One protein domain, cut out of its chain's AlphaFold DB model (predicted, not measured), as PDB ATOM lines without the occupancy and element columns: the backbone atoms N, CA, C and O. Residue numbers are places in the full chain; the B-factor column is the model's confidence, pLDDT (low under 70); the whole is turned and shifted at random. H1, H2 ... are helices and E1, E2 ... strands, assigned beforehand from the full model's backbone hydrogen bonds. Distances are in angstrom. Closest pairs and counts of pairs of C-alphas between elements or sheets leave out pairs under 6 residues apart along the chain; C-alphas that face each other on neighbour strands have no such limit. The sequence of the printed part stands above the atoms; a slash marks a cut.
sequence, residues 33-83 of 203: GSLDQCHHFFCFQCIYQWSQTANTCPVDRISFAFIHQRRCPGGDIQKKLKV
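This is residues 33 to 83 of the 203 residues of an uncharacterized protein of Poecilia mexicana (UniProt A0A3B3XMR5). A small, strongly twisted sheet of four short strands has one short helix, H1, over one face; a long loop, residues 51 to 65, leads from H1 back to the sheet. Printed are 51 residues, with E1, E2, H1, E3, E4 along the chain. The sheet, E2 E1 E3 E4, is antiparallel; the class is mixed, with under half of the residues in named elements. The whole is compact, radius of gyration of the C-alphas 9.6 A, spanning 25 by 18 by 16 A.

E1, residues 33 to 35, begins at C-alpha 33 (225.082, 414.988, 282.734). E2 is residues 41 to 43, H1 44 to 50, 10.1 A, E3 66 to 70, 12.8 A. E4, 77 to 82, 13.6 A, ends at C-alpha 82 (221.520, 423.021, 273.952).

Within hydrogen-bond range are N 33 and O 42, 2.8 A, in hairpin E1 and E2; N 34 and O 68, 2.9 A, between E1 and E3; N 67 and O 81, 2.9 A, in hairpin E3 and E4. H1 is on the sheet, height 8.3 A, over E1 and along the strands; their closest C-alphas, Gly 33 and Phe 44, are 4.2 A apart. E2, H1, E3 form a split strand-helix-strand unit, E1 between its strands, with a right-handed crossover. In H1 every O i to N i+4 pair is within range.

The farthest C-alphas, Thr 53 and Gly 75, are 26.8 A apart. The link H1 to E3 is long; the printed part has no cut, and no printed residue is under 70 in pLDDT.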
ATOM      1  N   GLY A  33     224.740 414.132 283.853       92.88
ATOM      2  CA  GLY A  33     225.082 414.988 282.734       92.88
ATOM      3  C   GLY A  33     226.518 414.727 282.296       92.88
ATOM      4  O   GLY A  33     227.418 414.621 283.127       92.88
ATOM      5  N   SER A  34     226.717 414.637 280.988       93.06
ATOM      6  CA  SER A  34     228.033 414.642 280.341       93.06
ATOM      7  C   SER A  34     228.072 415.767 279.316       93.06
ATOM      8  O   SER A  34     227.030 416.136 278.770       93.06
ATOM      9  N   LEU A  35     229.249 416.326 279.072       92.75
ATOM     10  CA  LEU A  35     229.434 417.405 278.105       92.75
ATOM     11  C   LEU A  35     229.821 416.831 276.737       92.75
ATOM     12  O   LEU A  35     230.214 415.671 276.634       92.75
ATOM     13  N   ASP A  36     229.663 417.610 275.669       86.81
ATOM     14  CA  ASP A  36     229.991 417.158 274.311       86.81
ATOM     15  C   ASP A  36     231.495 417.161 274.003       86.81
ATOM     16  O   ASP A  36     231.926 416.406 273.138       86.81
ATOM     17  N   GLN A  37     232.277 417.969 274.725       85.25
ATOM     18  CA  GLN A  37     233.706 418.191 274.462       85.25
ATOM     19  C   GLN A  37     234.649 417.641 275.549       85.25
ATOM     20  O   GLN A  37     235.854 417.870 275.485       85.25
ATOM     21  N   CYS A  38     234.138 416.926 276.558       89.50
ATOM     22  CA  CYS A  38     234.976 416.308 277.591       89.50
ATOM     23  C   CYS A  38     234.341 415.042 278.186       89.50
ATOM     24  O   CYS A  38     233.131 414.835 278.079       89.50
ATOM     25  N   HIS A  39     235.143 414.234 278.886       87.75
ATOM     26  CA  HIS A  39     234.719 412.970 279.508       87.75
ATOM     27  C   HIS A  39     234.344 413.090 280.999       87.75
ATOM     28  O   HIS A  39     234.241 412.084 281.697       87.75
ATOM     29  N   HIS A  40     234.123 414.307 281.502       90.94
ATOM     30  CA  HIS A  40     233.720 414.536 282.889       90.94
ATOM     31  C   HIS A  40     232.214 414.322 283.088       90.94
ATOM     32  O   HIS A  40     231.387 414.795 282.300       90.94
ATOM     33  N   PHE A  41     231.859 413.619 284.165       91.94
ATOM     34  CA  PHE A  41     230.477 413.327 284.537       91.94
ATOM     35  C   PHE A  41     230.044 414.133 285.759       91.94
ATOM     36  O   PHE A  41     230.791 414.346 286.715       91.94
ATOM     37  N   PHE A  42     228.787 414.554 285.743       93.12
ATOM     38  CA  PHE A  42     228.175 415.345 286.804       93.12
ATOM     39  C   PHE A  42     226.770 414.825 287.088       93.12
ATOM     40  O   PHE A  42     226.159 414.173 286.242       93.12
ATOM     41  N   CYS A  43     226.185 415.178 288.231       92.75
ATOM     42  CA  CYS A  43     224.731 415.101 288.358       92.75
ATOM     43  C   CYS A  43     224.114 416.008 287.291       92.75
ATOM     44  O   CYS A  43     224.586 417.133 287.100       92.75
ATOM     45  N   PHE A  44     223.051 415.551 286.626       91.81
ATOM     46  CA  PHE A  44     222.387 416.349 285.592       91.81
ATOM     47  C   PHE A  44     222.011 417.748 286.107       91.81
ATOM     48  O   PHE A  44     222.298 418.744 285.450       91.81
ATOM     49  N   GLN A  45     221.470 417.823 287.326       90.50
ATOM     50  CA  GLN A  45     221.109 419.085 287.967       90.50
ATOM     51  C   GLN A  45     222.318 420.005 288.191       90.50
ATOM     52  O   GLN A  45     222.249 421.187 287.873       90.50
ATOM     53  N   CYS A  46     223.432 419.469 288.697       92.94
ATOM     54  CA  CYS A  46     224.620 420.266 289.002       92.94
ATOM     55  C   CYS A  46     225.196 420.921 287.743       92.94
ATOM     56  O   CYS A  46     225.446 422.125 287.735       92.94
ATOM     57  N   ILE A  47     225.368 420.151 286.664       93.19
ATOM     58  CA  ILE A  47     225.912 420.711 285.421       93.19
ATOM     59  C   ILE A  47     224.901 421.603 284.699       93.19
ATOM     60  O   ILE A  47     225.296 422.578 284.066       93.19
ATOM     61  N   TYR A  48     223.599 421.334 284.835       91.69
ATOM     62  CA  TYR A  48     222.563 422.221 284.314       91.69
ATOM     63  C   TYR A  48     222.588 423.590 285.003       91.69
ATOM     64  O   TYR A  48     222.534 424.611 284.317       91.69
ATOM     65  N   GLN A  49     222.727 423.631 286.333       90.44
ATOM     66  CA  GLN A  49     222.859 424.885 287.082       90.44
ATOM     67  C   GLN A  49     224.133 425.638 286.710       90.44
ATOM     68  O   GLN A  49     224.070 426.830 286.430       90.44
ATOM     69  N   TRP A  50     225.263 424.934 286.631       91.94
ATOM     70  CA  TRP A  50     226.523 425.516 286.173       91.94
ATOM     71  C   TRP A  50     226.400 426.130 284.769       91.94
ATOM     72  O   TRP A  50     226.853 427.244 284.526       91.94
ATOM     73  N   SER A  51     225.697 425.447 283.863       91.44
ATOM     74  CA  SER A  51     225.507 425.914 282.486       91.44
ATOM     75  C   SER A  51     224.724 427.219 282.341       91.44
ATOM     76  O   SER A  51     224.763 427.840 281.279       91.44
ATOM     77  N   GLN A  52     224.019 427.646 283.396       87.94
ATOM     78  CA  GLN A  52     223.313 428.926 283.399       87.94
ATOM     79  C   GLN A  52     224.274 430.114 283.478       87.94
ATOM     80  O   GLN A  52     223.944 431.173 282.952       87.94
ATOM     81  N   THR A  53     225.441 429.939 284.105       82.94
ATOM     82  CA  THR A  53     226.432 431.004 284.327       82.94
ATOM     83  C   THR A  53     227.712 430.809 283.520       82.94
ATOM     84  O   THR A  53     228.420 431.776 283.262       82.94
ATOM     85  N   ALA A  54     228.022 429.580 283.102       87.81
ATOM     86  CA  ALA A  54     229.230 429.278 282.345       87.81
ATOM     87  C   ALA A  54     229.009 428.149 281.335       87.81
ATOM     88  O   ALA A  54     228.452 427.101 281.642       87.81
ATOM     89  N   ASN A  55     229.537 428.318 280.128       90.94
ATOM     90  CA  ASN A  55     229.551 427.294 279.080       90.94
ATOM     91  C   ASN A  55     230.895 426.548 279.004       90.94
ATOM     92  O   ASN A  55     231.249 426.015 277.957       90.94
ATOM     93  N   THR A  56     231.657 426.520 280.095       92.75
ATOM     94  CA  THR A  56     232.957 425.841 280.202       92.75
ATOM     95  C   THR A  56     232.891 424.756 281.257       92.75
ATOM     96  O   THR A  56     232.330 424.986 282.318       92.75
ATOM     97  N   CYS A  57     233.462 423.584 281.023       93.12
ATOM     98  CA  CYS A  57     233.471 422.494 281.997       93.12
ATOM     99  C   CYS A  57     234.112 422.915 283.345       93.12
ATOM    100  O   CYS A  57     235.182 423.523 283.338       93.12
ATOM    101  N   PRO A  58     233.529 422.561 284.507       92.00
ATOM    102  CA  PRO A  58     234.106 422.870 285.822       92.00
ATOM    103  C   PRO A  58     235.497 422.272 286.089       92.00
ATOM    104  O   PRO A  58     236.204 422.758 286.967       92.00
ATOM    105  N   VAL A  59     235.873 421.205 285.376       91.62
ATOM    106  CA  VAL A  59     237.106 420.448 285.641       91.62
ATOM    107  C   VAL A  59     238.249 420.910 284.738       91.62
ATOM    108  O   VAL A  59     239.291 421.333 285.228       91.62
ATOM    109  N   ASP A  60     238.048 420.868 283.422       93.44
ATOM    110  CA  ASP A  60     239.084 421.143 282.411       93.44
ATOM    111  C   ASP A  60     238.870 422.462 281.651       93.44
ATOM    112  O   ASP A  60     239.696 422.843 280.824       93.44
ATOM    113  N   ARG A  61     237.780 423.184 281.949       91.44
ATOM    114  CA  ARG A  61     237.406 424.474 281.343       91.44
ATOM    115  C   ARG A  61     237.162 424.433 279.837       91.44
ATOM    116  O   ARG A  61     237.029 425.489 279.219       91.44
ATOM    117  N   ILE A  62     237.025 423.248 279.248       90.94
ATOM    118  CA  ILE A  62     236.691 423.116 277.831       90.94
ATOM    119  C   ILE A  62     235.274 423.651 277.601       90.94
ATOM    120  O   ILE A  62     234.340 423.321 278.339       90.94
ATOM    121  N   SER A  63     235.111 424.495 276.583       90.94
ATOM    122  CA  SER A  63     233.806 425.033 276.205       90.94
ATOM    123  C   SER A  63     232.895 423.929 275.679       90.94
ATOM    124  O   SER A  63     233.310 423.149 274.824       90.94
ATOM    125  N   PHE A  64     231.646 423.903 276.125       92.38
ATOM    126  CA  PHE A  64     230.636 422.956 275.675       92.38
ATOM    127  C   PHE A  64     229.397 423.701 275.177       92.38
ATOM    128  O   PHE A  64     229.012 424.741 275.714       92.38
ATOM    129  N   ALA A  65     228.755 423.159 274.145       90.81
ATOM    130  CA  ALA A  65     227.504 423.708 273.613       90.81
ATOM    131  C   ALA A  65     226.289 422.882 274.045       90.81
ATOM    132  O   ALA A  65     225.147 423.346 273.950       90.81
ATOM    133  N   PHE A  66     226.514 421.646 274.503       93.19
ATOM    134  CA  PHE A  66     225.440 420.724 274.831       93.19
ATOM    135  C   PHE A  66     225.709 419.942 276.114       93.19
ATOM    136  O   PHE A  66     226.822 419.485 276.364       93.19
ATOM    137  N   ILE A  67     224.641 419.715 276.880       94.25
ATOM    138  CA  ILE A  67     224.615 418.739 277.970       94.25
ATOM    139  C   ILE A  67     223.876 417.497 277.476       94.25
ATOM    140  O   ILE A  67     222.730 417.570 277.023       94.25
ATOM    141  N   HIS A  68     224.517 416.342 277.594       94.94
ATOM    142  CA  HIS A  68     223.934 415.034 277.330       94.94
ATOM    143  C   HIS A  68     223.473 414.397 278.643       94.94
ATOM    144  O   HIS A  68     224.297 414.042 279.490       94.94
ATOM    145  N   GLN A  69     222.161 414.231 278.800       94.50
ATOM    146  CA  GLN A  69     221.557 413.536 279.933       94.50
ATOM    147  C   GLN A  69     221.590 412.022 279.697       94.50
ATOM    148  O   GLN A  69     221.101 411.540 278.671       94.50
ATOM    149  N   ARG A  70     222.142 411.271 280.654       91.56
ATOM    150  CA  ARG A  70     222.267 409.805 280.628       91.56
ATOM    151  C   ARG A  70     221.680 409.194 281.901       91.56
ATOM    152  O   ARG A  70     221.504 409.872 282.914       91.56
ATOM    153  N   ARG A  71     221.357 407.898 281.844       86.69
ATOM    154  CA  ARG A  71     220.813 407.129 282.986       86.69
ATOM    155  C   ARG A  71     221.904 406.747 283.999       86.69
ATOM    156  O   ARG A  71     221.624 406.664 285.185       86.69
ATOM    157  N   CYS A  72     223.124 406.546 283.512       82.62
ATOM    158  CA  CYS A  72     224.337 406.238 284.264       82.62
ATOM    159  C   CYS A  72     225.562 406.799 283.511       82.62
ATOM    160  O   CYS A  72     225.443 407.102 282.313       82.62
ATOM    161  N   PRO A  73     226.726 406.957 284.170       82.94
ATOM    162  CA  PRO A  73     227.983 407.270 283.489       82.94
ATOM    163  C   PRO A  73     228.260 406.254 282.373       82.94
ATOM    164  O   PRO A  73     228.056 405.057 282.551       82.94
ATOM    165  N   GLY A  74     228.635 406.731 281.185       80.75
ATOM    166  CA  GLY A  74     228.894 405.877 280.014       80.75
ATOM    167  C   GLY A  74     227.670 405.249 279.320       80.75
ATOM    168  O   GLY A  74     227.802 404.820 278.178       80.75
ATOM    169  N   GLY A  75     226.478 405.234 279.933       84.31
ATOM    170  CA  GLY A  75     225.253 404.700 279.311       84.31
ATOM    171  C   GLY A  75     224.680 405.598 278.206       84.31
ATOM    172  O   GLY A  75     225.125 406.728 278.037       84.31
ATOM    173  N   ASP A  76     223.666 405.145 277.464       87.06
ATOM    174  CA  ASP A  76     223.113 405.883 276.314       87.06
ATOM    175  C   ASP A  76     222.592 407.298 276.639       87.06
ATOM    176  O   ASP A  76     222.084 407.584 277.733       87.06
ATOM    177  N   ILE A  77     222.692 408.192 275.648       89.38
ATOM    178  CA  ILE A  77     222.160 409.559 275.723       89.38
ATOM    179  C   ILE A  77     220.640 409.504 275.590       89.38
ATOM    180  O   ILE A  77     220.115 409.111 274.552       89.38
ATOM    181  N   GLN A  78     219.927 409.964 276.616       90.38
ATOM    182  CA  GLN A  78     218.468 410.096 276.573       90.38
ATOM    183  C   GLN A  78     218.026 411.435 275.995       90.38
ATOM    184  O   GLN A  78     217.057 411.500 275.243       90.38
ATOM    185  N   LYS A  79     218.715 412.521 276.364       90.25
ATOM    186  CA  LYS A  79     218.354 413.877 275.948       90.25
ATOM    187  C   LYS A  79     219.600 414.715 275.714       90.25
ATOM    188  O   LYS A  79     220.546 414.664 276.499       90.25
ATOM    189  N   LYS A  80     219.575 415.518 274.653       93.19
ATOM    190  CA  LYS A  80     220.591 416.525 274.345       93.19
ATOM    191  C   LYS A  80     219.997 417.908 274.590       93.19
ATOM    192  O   LYS A  80     219.015 418.277 273.953       93.19
ATOM    193  N   LEU A  81     220.566 418.650 275.532       91.19
ATOM    194  CA  LEU A  81     220.147 420.007 275.864       91.19
ATOM    195  C   LEU A  81     221.157 420.984 275.279       91.19
ATOM    196  O   LEU A  81     222.343 420.881 275.576       91.19
ATOM    197  N   LYS A  82     220.694 421.917 274.445       91.31
ATOM    198  CA  LYS A  82     221.520 423.021 273.952       91.31
ATOM    199  C   LYS A  82     221.672 424.049 275.064       91.31
ATOM    200  O   LYS A  82     220.670 424.509 275.605       91.31
ATOM    201  N   VAL A  83     222.909 424.400 275.378       86.31
ATOM    202  CA  VAL A  83     223.225 425.427 276.363       86.31
ATOM    203  C   VAL A  83     223.479 426.729 275.634       86.31
ATOM    204  O   VAL A  83     224.386 426.849 274.813       86.31
TER     205      VAL A  83